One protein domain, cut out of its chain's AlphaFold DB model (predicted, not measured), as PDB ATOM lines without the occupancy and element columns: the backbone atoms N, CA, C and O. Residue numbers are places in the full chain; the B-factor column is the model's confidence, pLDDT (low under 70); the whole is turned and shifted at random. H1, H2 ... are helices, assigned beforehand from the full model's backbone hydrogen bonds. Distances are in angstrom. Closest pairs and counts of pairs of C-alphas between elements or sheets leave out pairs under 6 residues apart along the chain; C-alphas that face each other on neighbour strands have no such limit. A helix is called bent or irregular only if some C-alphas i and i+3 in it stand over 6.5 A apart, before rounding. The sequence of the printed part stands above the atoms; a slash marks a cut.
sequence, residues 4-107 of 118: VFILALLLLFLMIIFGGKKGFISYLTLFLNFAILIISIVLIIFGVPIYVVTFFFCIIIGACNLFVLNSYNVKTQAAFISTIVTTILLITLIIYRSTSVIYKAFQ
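Overview. This is residues 4 to 107 of the 118 residues of the protein "YibE/F-like family protein" of Staphylococcus aureus (UniProt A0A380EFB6). Three helical stretches, H1b, H2 and H3, run side by side in a row as two helical hairpins, with H2 in the middle, while H1a, the first arm of the bent helix H1, meets the beginning of H1b at a kink between residues 18 and 21 and folds back from it at a steep tilt of 44 degrees. Residues 96 to 107, of which 96 to 106 belong to H3, stick out past the row. You will find 104 residues printed, with three named helices in the order H1, H2, H3 and no named strand; the class is all helix. The whole is loose, with a radius of gyration of the C-alphas of 17.9 A, and elongated, spanning 59 by 37 by 21 A.

Along the chain. Begin with H1, residues 4 to 45, the longest helix by residues. By its hydrogen bonds it was assigned as one helix, but it is bent: C-alphas 18 and 21 are 9.5 A apart. Its arm H1b, residues 21 to 45, measures 37.4 A from first to last C-alpha. Its arm H1a, residues 4 to 18, starts with C-alpha 4 at (33.626, 30.756, -3.158) and is 21.1 A long. Find C-alpha 50 at (54.633, 31.774, 18.821); from there H2, residues 50 to 70, runs 29.1 A. H3, residues 74 to 106, runs 48.4 A to C-alpha 106 at (76.659, 27.134, 15.523).

Arrangement. Start at H1b, which forms a helical hairpin with H2. They touch at a shallow tilt of 7 degrees, opposite ways; look at Asn 33 and Ile 61, whose C-alphas are the closest at 6.1 A. Residues 22 to 27 of H1b alone touch H1a, and of H1a residues 12 to 17 alone, at a steep tilt of 44 degrees, opposite ways; the closest C-alphas are those of Met 15 and Gly 23, 4.6 A apart. H2 and H3 form the second helical hairpin and touch at a shallow tilt of 21 degrees, opposite ways, with residues 76 to 91 of H3 alone; the closest C-alphas are those of Leu 66 and Thr 76, 6.2 A apart. Of these three pairs two are at a shallow tilt, and the helix packing is mostly aligned, but only just. H1b and H3 are apart, and H1a is apart from H2 and from H3. In H1a, H2 and H3 every O i to N i+4 pair is within hydrogen-bond range; in H1b 20 of 21 are.

Size, cuts and confidence. The two C-alphas farthest apart are those of Ile 17 and Gln 107, 59.0 A. Residues 96 to 107, of which 96 to 106 belong to H3, stand free; the body without them spans 44 by 35 by 18 A. The printed part has no cut, and the links H1 to H2 and H2 to H3 are tight. The mean pLDDT of the printed part is 85.6; look to residues 100 to 107 for the values under 70.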
ATOM      1  N   VAL A   4      33.549  30.819  -4.628       90.81
ATOM      2  CA  VAL A   4      33.626  30.756  -3.158       90.81
ATOM      3  C   VAL A   4      32.242  30.809  -2.507       90.81
ATOM      4  O   VAL A   4      31.970  30.066  -1.568       90.81
ATOM      5  N   PHE A   5      31.344  31.641  -3.035       90.38
ATOM      6  CA  PHE A   5      29.995  31.800  -2.496       90.38
ATOM      7  C   PHE A   5      29.130  30.557  -2.752       90.38
ATOM      8  O   PHE A   5      28.392  30.128  -1.867       90.38
ATOM      9  N   ILE A   6      29.274  29.935  -3.932       93.88
ATOM     10  CA  ILE A   6      28.619  28.657  -4.263       93.88
ATOM     11  C   ILE A   6      29.106  27.547  -3.323       93.88
ATOM     12  O   ILE A   6      28.286  26.814  -2.773       93.88
ATOM     13  N   LEU A   7      30.422  27.435  -3.108       91.75
ATOM     14  CA  LEU A   7      30.987  26.393  -2.248       91.75
ATOM     15  C   LEU A   7      30.564  26.581  -0.785       91.75
ATOM     16  O   LEU A   7      30.211  25.604  -0.130       91.75
ATOM     17  N   ALA A   8      30.557  27.818  -0.280       89.56
ATOM     18  CA  ALA A   8      30.148  28.112   1.092       89.56
ATOM     19  C   ALA A   8      28.694  27.697   1.364       89.56
ATOM     20  O   ALA A   8      28.411  27.099   2.405       89.56
ATOM     21  N   LEU A   9      27.794  27.970   0.414       90.44
ATOM     22  CA  LEU A   9      26.379  27.620   0.513       90.44
ATOM     23  C   LEU A   9      26.152  26.111   0.359       90.44
ATOM     24  O   LEU A   9      25.377  25.527   1.114       90.44
ATOM     25  N   LEU A  10      26.878  25.461  -0.554       92.81
ATOM     26  CA  LEU A  10      26.846  24.007  -0.721       92.81
ATOM     27  C   LEU A  10      27.314  23.277   0.543       92.81
ATOM     28  O   LEU A  10      26.691  22.302   0.959       92.81
ATOM     29  N   LEU A  11      28.378  23.761   1.185       89.44
ATOM     30  CA  LEU A  11      28.912  23.176   2.415       89.44
ATOM     31  C   LEU A  11      27.914  23.320   3.574       89.44
ATOM     32  O   LEU A  11      27.677  22.357   4.304       89.44
ATOM     33  N   LEU A  12      27.272  24.488   3.697       89.50
ATOM     34  CA  LEU A  12      26.206  24.721   4.673       89.50
ATOM     35  C   LEU A  12      25.030  23.757   4.451       89.50
ATOM     36  O   LEU A  12      24.543  23.150   5.406       89.50
ATOM     37  N   PHE A  13      24.612  23.564   3.200       90.38
ATOM     38  CA  PHE A  13      23.524  22.651   2.849       90.38
ATOM     39  C   PHE A  13      23.857  21.191   3.188       90.38
ATOM     40  O   PHE A  13      23.068  20.512   3.848       90.38
ATOM     41  N   LEU A  14      25.057  20.724   2.819       88.56
ATOM     42  CA  LEU A  14      25.534  19.382   3.160       88.56
ATOM     43  C   LEU A  14      25.568  19.163   4.677       88.56
ATOM     44  O   LEU A  14      25.089  18.141   5.163       88.56
ATOM     45  N   MET A  15      26.095  20.116   5.448       86.25
ATOM     46  CA  MET A  15      26.172  19.962   6.903       86.25
ATOM     47  C   MET A  15      24.799  19.898   7.567       86.25
ATOM     48  O   MET A  15      24.626  19.122   8.506       86.25
ATOM     49  N   ILE A  16      23.816  20.664   7.093       85.50
ATOM     50  CA  ILE A  16      22.451  20.607   7.633       85.50
ATOM     51  C   ILE A  16      21.812  19.242   7.353       85.50
ATOM     52  O   ILE A  16      21.208  18.666   8.258       85.50
ATOM     53  N   ILE A  17      21.990  18.698   6.146       87.75
ATOM     54  CA  ILE A  17      21.431  17.391   5.767       87.75
ATOM     55  C   ILE A  17      22.076  16.250   6.558       87.75
ATOM     56  O   ILE A  17      21.368  15.430   7.135       87.75
ATOM     57  N   PHE A  18      23.408  16.191   6.607       82.06
ATOM     58  CA  PHE A  18      24.121  15.070   7.228       82.06
ATOM     59  C   PHE A  18      24.232  15.186   8.756       82.06
ATOM     60  O   PHE A  18      24.285  14.173   9.448       82.06
ATOM     61  N   GLY A  19      24.285  16.405   9.299       74.44
ATOM     62  CA  GLY A  19      24.524  16.660  10.724       74.44
ATOM     63  C   GLY A  19      23.298  17.122  11.516       74.44
ATOM     64  O   GLY A  19      23.389  17.273  12.741       74.44
ATOM     65  N   GLY A  20      22.167  17.395  10.858       82.75
ATOM     66  CA  GLY A  20      20.961  17.929  11.490       82.75
ATOM     67  C   GLY A  20      21.250  19.180  12.327       82.75
ATOM     68  O   GLY A  20      21.956  20.097  11.903       82.75
ATOM     69  N   LYS A  21      20.765  19.199  13.576       78.19
ATOM     70  CA  LYS A  21      20.961  20.323  14.514       78.19
ATOM     71  C   LYS A  21      22.438  20.555  14.875       78.19
ATOM     72  O   LYS A  21      22.833  21.688  15.131       78.19
ATOM     73  N   LYS A  22      23.259  19.500  14.869       79.06
ATOM     74  CA  LYS A  22      24.699  19.577  15.171       79.06
ATOM     75  C   LYS A  22      25.520  20.052  13.969       79.06
ATOM     76  O   LYS A  22      26.556  20.679  14.153       79.06
ATOM     77  N   GLY A  23      25.041  19.803  12.750       80.75
ATOM     78  CA  GLY A  23      25.708  20.212  11.514       80.75
ATOM     79  C   GLY A  23      25.794  21.729  11.354       80.75
ATOM     80  O   GLY A  23      26.874  22.260  11.106       80.75
ATOM     81  N   PHE A  24      24.694  22.447  11.594       83.31
ATOM     82  CA  PHE A  24      24.698  23.917  11.569       83.31
ATOM     83  C   PHE A  24      25.670  24.513  12.599       83.31
ATOM     84  O   PHE A  24      26.439  25.428  12.314       83.31
ATOM     85  N   ILE A  25      25.677  23.932  13.796       85.25
ATOM     86  CA  ILE A  25      26.566  24.315  14.892       85.25
ATOM     87  C   ILE A  25      28.041  24.057  14.525       85.25
ATOM     88  O   ILE A  25      28.911  24.880  14.817       85.25
ATOM     89  N   SER A  26      28.331  22.955  13.828       85.88
ATOM     90  CA  SER A  26      29.673  22.654  13.321       85.88
ATOM     91  C   SER A  26      30.133  23.655  12.263       85.88
ATOM     92  O   SER A  26      31.294  24.062  12.280       85.88
ATOM     93  N   TYR A  27      29.238  24.082  11.371       88.00
ATOM     94  CA  TYR A  27      29.544  25.104  10.371       88.00
ATOM     95  C   TYR A  27      29.881  26.450  11.030       88.00
ATOM     96  O   TYR A  27      30.878  27.085  10.688       88.00
ATOM     97  N   LEU A  28      29.106  26.851  12.043       87.62
ATOM     98  CA  LEU A  28      29.371  28.066  12.816       87.62
ATOM     99  C   LEU A  28      30.712  27.990  13.560       87.62
ATOM    100  O   LEU A  28      31.486  28.946  13.562       87.62
ATOM    101  N   THR A  29      31.014  26.834  14.150       88.62
ATOM    102  CA  THR A  29      32.282  26.599  14.855       88.62
ATOM    103  C   THR A  29      33.480  26.704  13.909       88.62
ATOM    104  O   THR A  29      34.537  27.188  14.305       88.62
ATOM    105  N   LEU A  30      33.322  26.314  12.641       88.81
ATOM    106  CA  LEU A  30      34.351  26.480  11.615       88.81
ATOM    107  C   LEU A  30      34.638  27.965  11.358       88.81
ATOM    108  O   LEU A  30      35.799  28.378  11.369       88.81
ATOM    109  N   PHE A  31      33.591  28.779  11.216       90.19
ATOM    110  CA  PHE A  31      33.725  30.234  11.088       90.19
ATOM    111  C   PHE A  31      34.419  30.858  12.306       90.19
ATOM    112  O   PHE A  31      35.312  31.694  12.158       90.19
ATOM    113  N   LEU A  32      34.054  30.406  13.508       91.00
ATOM    114  CA  LEU A  32      34.669  30.859  14.751       91.00
ATOM    115  C   LEU A  32      36.159  30.492  14.815       91.00
ATOM    116  O   LEU A  32      36.979  31.343  15.148       91.00
ATOM    117  N   ASN A  33      36.530  29.268  14.433       91.69
ATOM    118  CA  ASN A  33      37.933  28.855  14.357       91.69
ATOM    119  C   ASN A  33      38.735  29.739  13.402       91.69
ATOM    120  O   ASN A  33      39.874  30.081  13.706       91.69
ATOM    121  N   PHE A  34      38.142  30.152  12.281       92.00
ATOM    122  CA  PHE A  34      38.793  31.054  11.335       92.00
ATOM    123  C   PHE A  34      39.040  32.443  11.942       92.00
ATOM    124  O   PHE A  34      40.138  32.982  11.824       92.00
ATOM    125  N   ALA A  35      38.055  32.999  12.652       92.69
ATOM    126  CA  ALA A  35      38.207  34.272  13.359       92.69
ATOM    127  C   ALA A  35      39.291  34.198  14.448       92.69
ATOM    128  O   ALA A  35      40.164  35.063  14.526       92.69
ATOM    129  N   ILE A  36      39.276  33.128  15.246       93.12
ATOM    130  CA  ILE A  36      40.279  32.857  16.282       93.12
ATOM    131  C   ILE A  36      41.681  32.742  15.655       93.12
ATOM    132  O   ILE A  36      42.640  33.306  16.181       93.12
ATOM    133  N   LEU A  37      41.810  32.082  14.501       93.00
ATOM    134  CA  LEU A  37      43.079  31.962  13.777       93.00
ATOM    135  C   LEU A  37      43.592  33.336  13.309       93.00
ATOM    136  O   LEU A  37      44.762  33.656  13.510       93.00
ATOM    137  N   ILE A  38      42.724  34.188  12.755       94.56
ATOM    138  CA  ILE A  38      43.104  35.552  12.350       94.56
ATOM    139  C   ILE A  38      43.635  36.343  13.551       94.56
ATOM    140  O   ILE A  38      44.709  36.937  13.456       94.56
ATOM    141  N   ILE A  39      42.941  36.304  14.694       93.12
ATOM    142  CA  ILE A  39      43.424  36.941  15.927       93.12
ATOM    143  C   ILE A  39      44.799  36.377  16.321       93.12
ATOM    144  O   ILE A  39      45.692  37.148  16.669       93.12
ATOM    145  N   SER A  40      44.990  35.055  16.253       93.06
ATOM    146  CA  SER A  40      46.267  34.415  16.588       93.06
ATOM    147  C   SER A  40      47.410  34.964  15.739       93.06
ATOM    148  O   SER A  40      48.488  35.236  16.263       93.06
ATOM    149  N   ILE A  41      47.190  35.126  14.435       93.50
ATOM    150  CA  ILE A  41      48.194  35.648  13.503       93.50
ATOM    151  C   ILE A  41      48.516  37.106  13.825       93.50
ATOM    152  O   ILE A  41      49.689  37.470  13.890       93.50
ATOM    153  N   VAL A  42      47.497  37.926  14.085       93.88
ATOM    154  CA  VAL A  42      47.687  39.323  14.498       93.88
ATOM    155  C   VAL A  42      48.542  39.391  15.766       93.88
ATOM    156  O   VAL A  42      49.493  40.166  15.818       93.88
ATOM    157  N   LEU A  43      48.281  38.533  16.753       90.50
ATOM    158  CA  LEU A  43      49.037  38.493  18.008       90.50
ATOM    159  C   LEU A  43      50.516  38.115  17.812       90.50
ATOM    160  O   LEU A  43      51.386  38.653  18.494       90.50
ATOM    161  N   ILE A  44      50.807  37.226  16.858       92.19
ATOM    162  CA  ILE A  44      52.184  36.868  16.485       92.19
ATOM    163  C   ILE A  44      52.900  38.075  15.863       92.19
ATOM    164  O   ILE A  44      54.059  38.329  16.184       92.19
ATOM    165  N   ILE A  45      52.213  38.852  15.020       91.81
ATOM    166  CA  ILE A  45      52.775  40.062  14.395       91.81
ATOM    167  C   ILE A  45      53.116  41.129  15.449       91.81
ATOM    168  O   ILE A  45      54.107  41.836  15.299       91.81
ATOM    169  N   PHE A  46      52.364  41.200  16.552       90.12
ATOM    170  CA  PHE A  46      52.671  42.067  17.699       90.12
ATOM    171  C   PHE A  46      53.907  41.634  18.513       90.12
ATOM    172  O   PHE A  46      54.271  42.310  19.475       90.12
ATOM    173  N   GLY A  47      54.574  40.538  18.139       88.44
ATOM    174  CA  GLY A  47      55.818  40.084  18.764       88.44
ATOM    175  C   GLY A  47      55.627  39.124  19.938       88.44
ATOM    176  O   GLY A  47      56.587  38.833  20.652       88.44
ATOM    177  N   VAL A  48      54.414  38.603  20.154       88.31
ATOM    178  CA  VAL A  48      54.179  37.567  21.171       88.31
ATOM    179  C   VAL A  48      54.836  36.253  20.718       88.31
ATOM    180  O   VAL A  48      54.673  35.855  19.560       88.31
ATOM    181  N   PRO A  49      55.569  35.539  21.596       87.94
ATOM    182  CA  PRO A  49      56.231  34.292  21.231       87.94
ATOM    183  C   PRO A  49      55.228  33.248  20.738       87.94
ATOM    184  O   PRO A  49      54.266  32.904  21.431       87.94
ATOM    185  N   ILE A  50      55.514  32.692  19.560       88.19
ATOM    186  CA  ILE A  50      54.633  31.774  18.821       88.19
ATOM    187  C   ILE A  50      54.178  30.602  19.701       88.19
ATOM    188  O   ILE A  50      53.003  30.253  19.694       88.19
ATOM    189  N   TYR A  51      55.073  30.047  20.524       87.94
ATOM    190  CA  TYR A  51      54.772  28.910  21.402       87.94
ATOM    191  C   TYR A  51      53.624  29.186  22.380       87.94
ATOM    192  O   TYR A  51      52.766  28.328  22.583       87.94
ATOM    193  N   VAL A  52      53.593  30.386  22.967       87.44
ATOM    194  CA  VAL A  52      52.562  30.778  23.937       87.44
ATOM    195  C   VAL A  52      51.240  30.997  23.215       87.44
ATOM    196  O   VAL A  52      50.215  30.471  23.643       87.44
ATOM    197  N   VAL A  53      51.268  31.707  22.082       91.06
ATOM    198  CA  VAL A  53      50.063  31.955  21.280       91.06
ATOM    199  C   VAL A  53      49.441  30.633  20.832       91.06
ATOM    200  O   VAL A  53      48.261  30.398  21.078       91.06
ATOM    201  N   THR A  54      50.229  29.723  20.257       89.88
ATOM    202  CA  THR A  54      49.728  28.422  19.799       89.88
ATOM    203  C   THR A  54      49.131  27.609  20.944       89.88
ATOM    204  O   THR A  54      48.056  27.046  20.772       89.88
ATOM    205  N   PHE A  55      49.757  27.586  22.123       90.62
ATOM    206  CA  PHE A  55      49.236  26.834  23.267       90.62
ATOM    207  C   PHE A  55      47.839  27.307  23.692       90.62
ATOM    208  O   PHE A  55      46.909  26.503  23.766       90.62
ATOM    209  N   PHE A  56      47.661  28.613  23.904       91.62
ATOM    210  CA  PHE A  56      46.370  29.166  24.317       91.62
ATOM    211  C   PHE A  56      45.300  29.007  23.234       91.62
ATOM    212  O   PHE A  56      44.183  28.571  23.522       91.62
ATOM    213  N   PHE A  57      45.635  29.310  21.980       92.44
ATOM    214  CA  PHE A  57      44.677  29.240  20.878       92.44
ATOM    215  C   PHE A  57      44.262  27.800  20.564       92.44
ATOM    216  O   PHE A  57      43.078  27.555  20.335       92.44
ATOM    217  N   CYS A  58      45.178  26.830  20.639       91.12
ATOM    218  CA  CYS A  58      44.842  25.413  20.486       91.12
ATOM    219  C   CYS A  58      43.876  24.922  21.570       91.12
ATOM    220  O   CYS A  58      42.955  24.170  21.254       91.12
ATOM    221  N   ILE A  59      44.031  25.368  22.822       91.69
ATOM    222  CA  ILE A  59      43.099  25.023  23.908       91.69
ATOM    223  C   ILE A  59      41.709  25.600  23.624       91.69
ATOM    224  O   ILE A  59      40.718  24.881  23.742       91.69
ATOM    225  N   ILE A  60      41.623  26.866  23.210       91.44
ATOM    226  CA  ILE A  60      40.346  27.541  22.924       91.44
ATOM    227  C   ILE A  60      39.631  26.887  21.733       91.44
ATOM    228  O   ILE A  60      38.451  26.546  21.828       91.44
ATOM    229  N   ILE A  61      40.349  26.669  20.627       91.69
ATOM    230  CA  ILE A  61      39.833  26.021  19.410       91.69
ATOM    231  C   ILE A  61      39.400  24.586  19.711       91.69
ATOM    232  O   ILE A  61      38.307  24.168  19.326       91.69
ATOM    233  N   GLY A  62      40.241  23.833  20.425       89.00
ATOM    234  CA  GLY A  62      39.955  22.461  20.829       89.00
ATOM    235  C   GLY A  62      38.723  22.379  21.725       89.00
ATOM    236  O   GLY A  62      37.856  21.541  21.488       89.00
ATOM    237  N   ALA A  63      38.595  23.286  22.696       87.88
ATOM    238  CA  ALA A  63      37.434  23.355  23.575       87.88
ATOM    239  C   ALA A  63      36.162  23.667  22.782       87.88
ATOM    240  O   ALA A  63      35.185  22.926  22.885       87.88
ATOM    241  N   CYS A  64      36.182  24.712  21.947       88.31
ATOM    242  CA  CYS A  64      35.043  25.041  21.096       88.31
ATOM    243  C   CYS A  64      34.646  23.838  20.243       88.31
ATOM    244  O   CYS A  64      33.529  23.363  20.363       88.31
ATOM    245  N   ASN A  65      35.554  23.274  19.450       87.25
ATOM    246  CA  ASN A  65      35.201  22.198  18.526       87.25
ATOM    247  C   ASN A  65      34.652  20.958  19.248       87.25
ATOM    248  O   ASN A  65      33.610  20.418  18.883       87.25
ATOM    249  N   LEU A  66      35.307  20.535  20.326       86.62
ATOM    250  CA  LEU A  66      34.960  19.288  20.989       86.62
ATOM    251  C   LEU A  66      33.677  19.415  21.820       86.62
ATOM    252  O   LEU A  66      32.784  18.579  21.684       86.62
ATOM    253  N   PHE A  67      33.537  20.467  22.631       83.31
ATOM    254  CA  PHE A  67      32.354  20.648  23.481       83.31
ATOM    255  C   PHE A  67      31.115  21.072  22.688       83.31
ATOM    256  O   PHE A  67      30.008  20.643  23.021       83.31
ATOM    257  N   VAL A  68      31.289  21.856  21.619       79.69
ATOM    258  CA  VAL A  68      30.177  22.343  20.793       79.69
ATOM    259  C   VAL A  68      29.618  21.236  19.886       79.69
ATOM    260  O   VAL A  68      28.401  21.166  19.708       79.69
ATOM    261  N   LEU A  69      30.447  20.309  19.378       77.00
ATOM    262  CA  LEU A  69      29.959  19.163  18.591       77.00
ATOM    263  C   LEU A  69      29.476  17.981  19.445       77.00
ATOM    264  O   LEU A  69      28.453  17.367  19.126       77.00
ATOM    265  N   ASN A  70      30.225  17.601  20.486       76.69
ATOM    266  CA  ASN A  70      30.048  16.301  21.151       76.69
ATOM    267  C   ASN A  70      29.252  16.332  22.460       76.69
ATOM    268  O   ASN A  70      29.195  15.314  23.149       76.69
ATOM    269  N   SER A  71      28.584  17.446  22.786       71.19
ATOM    270  CA  SER A  71      27.896  17.640  24.071       71.19
ATOM    271  C   SER A  71      28.840  17.459  25.279       71.19
ATOM    272  O   SER A  71      29.953  16.929  25.186       71.19
ATOM    273  N   TYR A  72      28.418  17.933  26.453       70.88
ATOM    274  CA  TYR A  72      29.220  17.794  27.667       70.88
ATOM    275  C   TYR A  72      29.150  16.351  28.176       70.88
ATOM    276  O   TYR A  72      28.232  15.971  28.894       70.88
ATOM    277  N   ASN A  73      30.084  15.522  27.714       82.12
ATOM    278  CA  ASN A  73      30.105  14.092  27.980       82.12
ATOM    279  C   ASN A  73      31.516  13.645  28.381       82.12
ATOM    280  O   ASN A  73      32.508  14.259  27.978       82.12
ATOM    281  N   VAL A  74      31.626  12.548  29.132       77.94
ATOM    282  CA  VAL A  74      32.917  12.055  29.657       77.94
ATOM    283  C   VAL A  74      33.917  11.734  28.541       77.94
ATOM    284  O   VAL A  74      35.120  11.941  28.683       77.94
ATOM    285  N   LYS A  75      33.412  11.310  27.376       80.94
ATOM    286  CA  LYS A  75      34.217  11.038  26.178       80.94
ATOM    287  C   LYS A  75      34.837  12.321  25.602       80.94
ATOM    288  O   LYS A  75      35.998  12.315  25.205       80.94
ATOM    289  N   THR A  76      34.083  13.420  25.614       85.31
ATOM    290  CA  THR A  76      34.520  14.757  25.180       85.31
ATOM    291  C   THR A  76      35.583  15.309  26.123       85.31
ATOM    292  O   THR A  76      36.614  15.800  25.674       85.31
ATOM    293  N   GLN A  77      35.378  15.169  27.434       82.69
ATOM    294  CA  GLN A  77      36.349  15.601  28.442       82.69
ATOM    295  C   GLN A  77      37.668  14.827  28.333       82.69
ATOM    296  O   GLN A  77      38.736  15.435  28.339       82.69
ATOM    297  N   ALA A  78      37.606  13.503  28.165       87.12
ATOM    298  CA  ALA A  78      38.794  12.674  27.973       87.12
ATOM    299  C   ALA A  78      39.566  13.062  26.700       87.12
ATOM    300  O   ALA A  78      40.791  13.191  26.720       87.12
ATOM    301  N   ALA A  79      38.860  13.314  25.597       88.38
ATOM    302  CA  ALA A  79      39.478  13.766  24.356       88.38
ATOM    303  C   ALA A  79      40.066  15.192  24.472       88.38
ATOM    304  O   ALA A  79      41.120  15.475  23.896       88.38
ATOM    305  N   PHE A  80      39.461  16.070  25.280       89.19
ATOM    306  CA  PHE A  80      40.019  17.392  25.569       89.19
ATOM    307  C   PHE A  80      41.318  17.290  26.379       89.19
ATOM    308  O   PHE A  80      42.322  17.895  26.005       89.19
ATOM    309  N   ILE A  81      41.336  16.453  27.423       89.06
ATOM    310  CA  ILE A  81      42.546  16.184  28.215       89.06
ATOM    311  C   ILE A  81      43.670  15.630  27.330       89.06
ATOM    312  O   ILE A  81      44.808  16.082  27.424       89.06
ATOM    313  N   SER A  82      43.344  14.714  26.413       90.75
ATOM    314  CA  SER A  82      44.309  14.149  25.465       90.75
ATOM    315  C   SER A  82      44.901  15.226  24.550       90.75
ATOM    316  O   SER A  82      46.113  15.279  24.333       90.75
ATOM    317  N   THR A  83      44.072  16.158  24.073       91.19
ATOM    318  CA  THR A  83      44.526  17.299  23.260       91.19
ATOM    319  C   THR A  83      45.489  18.204  24.037       91.19
ATOM    320  O   THR A  83      46.511  18.624  23.498       91.19
ATOM    321  N   ILE A  84      45.232  18.463  25.323       91.75
ATOM    322  CA  ILE A  84      46.144  19.258  26.164       91.75
ATOM    323  C   ILE A  84      47.485  18.537  26.327       91.75
ATOM    324  O   ILE A  84      48.537  19.127  26.079       91.75
ATOM    325  N   VAL A  85      47.456  17.251  26.687       93.88
ATOM    326  CA  VAL A  85      48.668  16.440  26.886       93.88
ATOM    327  C   VAL A  85      49.506  16.381  25.609       93.88
ATOM    328  O   VAL A  85      50.716  16.607  25.648       93.88
ATOM    329  N   THR A  86      48.872  16.134  24.461       92.25
ATOM    330  CA  THR A  86      49.566  16.087  23.166       92.25
ATOM    331  C   THR A  86      50.144  17.443  22.773       92.25
ATOM    332  O   THR A  86      51.263  17.483  22.272       92.25
ATOM    333  N   THR A  87      49.457  18.552  23.064       91.12
ATOM    334  CA  THR A  87      49.970  19.907  22.794       91.12
ATOM    335  C   THR A  87      51.228  20.206  23.618       91.12
ATOM    336  O   THR A  87      52.215  20.700  23.072       91.12
ATOM    337  N   ILE A  88      51.246  19.847  24.907       91.88
ATOM    338  CA  ILE A  88      52.424  20.006  25.783       91.88
ATOM    339  C   ILE A  88      53.596  19.155  25.282       91.88
ATOM    340  O   ILE A  88      54.737  19.625  25.206       91.88
ATOM    341  N   LEU A  89      53.317  17.905  24.905       93.06
ATOM    342  CA  LEU A  89      54.320  16.994  24.363       93.06
ATOM    343  C   LEU A  89      54.905  17.531  23.049       93.06
ATOM    344  O   LEU A  89      56.125  17.534  22.881       93.06
ATOM    345  N   LEU A  90      54.065  18.060  22.153       90.00
ATOM    346  CA  LEU A  90      54.509  18.685  20.907       90.00
ATOM    347  C   LEU A  90      55.432  19.876  21.171       90.00
ATOM    348  O   LEU A  90      56.512  19.940  20.592       90.00
ATOM    349  N   ILE A  91      55.048  20.790  22.067       88.94
ATOM    350  CA  ILE A  91      55.864  21.964  22.415       88.94
ATOM    351  C   ILE A  91      57.224  21.530  22.971       88.94
ATOM    352  O   ILE A  91      58.255  22.052  22.550       88.94
ATOM    353  N   THR A  92      57.245  20.523  23.846       87.25
ATOM    354  CA  THR A  92      58.486  19.971  24.415       87.25
ATOM    355  C   THR A  92      59.402  19.403  23.325       87.25
ATOM    356  O   THR A  92      60.598  19.704  23.293       87.25
ATOM    357  N   LEU A  93      58.849  18.631  22.384       87.88
ATOM    358  CA  LEU A  93      59.604  18.077  21.255       87.88
ATOM    359  C   LEU A  93      60.127  19.165  20.309       87.88
ATOM    360  O   LEU A  93      61.253  19.056  19.815       87.88
ATOM    361  N   ILE A  94      59.336  20.212  20.069       87.12
ATOM    362  CA  ILE A  94      59.729  21.347  19.228       87.12
ATOM    363  C   ILE A  94      60.904  22.092  19.862       87.12
ATOM    364  O   ILE A  94      61.882  22.357  19.163       87.12
ATOM    365  N   ILE A  95      60.852  22.380  21.164       85.56
ATOM    366  CA  ILE A  95      61.951  23.045  21.879       85.56
ATOM    367  C   ILE A  95      63.211  22.181  21.805       85.56
ATOM    368  O   ILE A  95      64.243  22.661  21.342       85.56
ATOM    369  N   TYR A  96      63.113  20.889  22.142       85.12
ATOM    370  CA  TYR A  96      64.243  19.955  22.082       85.12
ATOM    371  C   TYR A  96      64.904  19.932  20.696       85.12
ATOM    372  O   TYR A  96      66.128  20.080  20.568       85.12
ATOM    373  N   ARG A  97      64.096  19.812  19.631       80.94
ATOM    374  CA  ARG A  97      64.589  19.836  18.249       80.94
ATOM    375  C   ARG A  97      65.199  21.190  17.896       80.94
ATOM    376  O   ARG A  97      66.284  21.202  17.317       80.94
ATOM    377  N   SER A  98      64.551  22.296  18.250       78.94
ATOM    378  CA  SER A  98      65.020  23.651  17.949       78.94
ATOM    379  C   SER A  98      66.420  23.897  18.515       78.94
ATOM    380  O   SER A  98      67.319  24.264  17.758       78.94
ATOM    381  N   THR A  99      66.668  23.548  19.784       71.75
ATOM    382  CA  THR A  99      68.017  23.619  20.369       71.75
ATOM    383  C   THR A  99      69.022  22.794  19.572       71.75
ATOM    384  O   THR A  99      70.065  23.313  19.191       71.75
ATOM    385  N   SER A 100      68.715  21.536  19.235       61.59
ATOM    386  CA  SER A 100      69.655  20.681  18.490       61.59
ATOM    387  C   SER A 100      70.013  21.215  17.094       61.59
ATOM    388  O   SER A 100      71.137  21.020  16.631       61.59
ATOM    389  N   VAL A 101      69.083  21.912  16.431       67.50
ATOM    390  CA  VAL A 101      69.321  22.569  15.137       67.50
ATOM    391  C   VAL A 101      70.202  23.804  15.317       67.50
ATOM    392  O   VAL A 101      71.174  23.954  14.581       67.50
ATOM    393  N   ILE A 102      69.928  24.634  16.326       63.81
ATOM    394  CA  ILE A 102      70.733  25.825  16.639       63.81
ATOM    395  C   ILE A 102      72.171  25.427  17.016       63.81
ATOM    396  O   ILE A 102      73.119  25.997  16.483       63.81
ATOM    397  N   TYR A 103      72.363  24.391  17.841       60.94
ATOM    398  CA  TYR A 103      73.696  23.874  18.184       60.94
ATOM    399  C   TYR A 103      74.463  23.350  16.962       60.94
ATOM    400  O   TYR A 103      75.661  23.601  16.833       60.94
ATOM    401  N   LYS A 104      73.794  22.652  16.033       60.22
ATOM    402  CA  LYS A 104      74.421  22.192  14.779       60.22
ATOM    403  C   LYS A 104      74.759  23.353  13.840       60.22
ATOM    404  O   LYS A 104      75.812  23.324  13.211       60.22
ATOM    405  N   ALA A 105      73.913  24.379  13.781       59.69
ATOM    406  CA  ALA A 105      74.144  25.586  12.990       59.69
ATOM    407  C   ALA A 105      75.238  26.507  13.568       59.69
ATOM    408  O   ALA A 105      75.806  27.294  12.819       59.69
ATOM    409  N   PHE A 106      75.568  26.394  14.862       57.38
ATOM    410  CA  PHE A 106      76.659  27.134  15.523       57.38
ATOM    411  C   PHE A 106      78.003  26.370  15.565       57.38
ATOM    412  O   PHE A 106      79.036  26.935  15.916       57.38
ATOM    413  N   GLN A 107      78.038  25.116  15.097       58.97
ATOM    414  CA  GLN A 107      79.260  24.319  14.882       58.97
ATOM    415  C   GLN A 107      79.922  24.390  13.470       58.97
ATOM    416  O   GLN A 107      80.707  23.493  13.154       58.97
TER     417      GLN A 107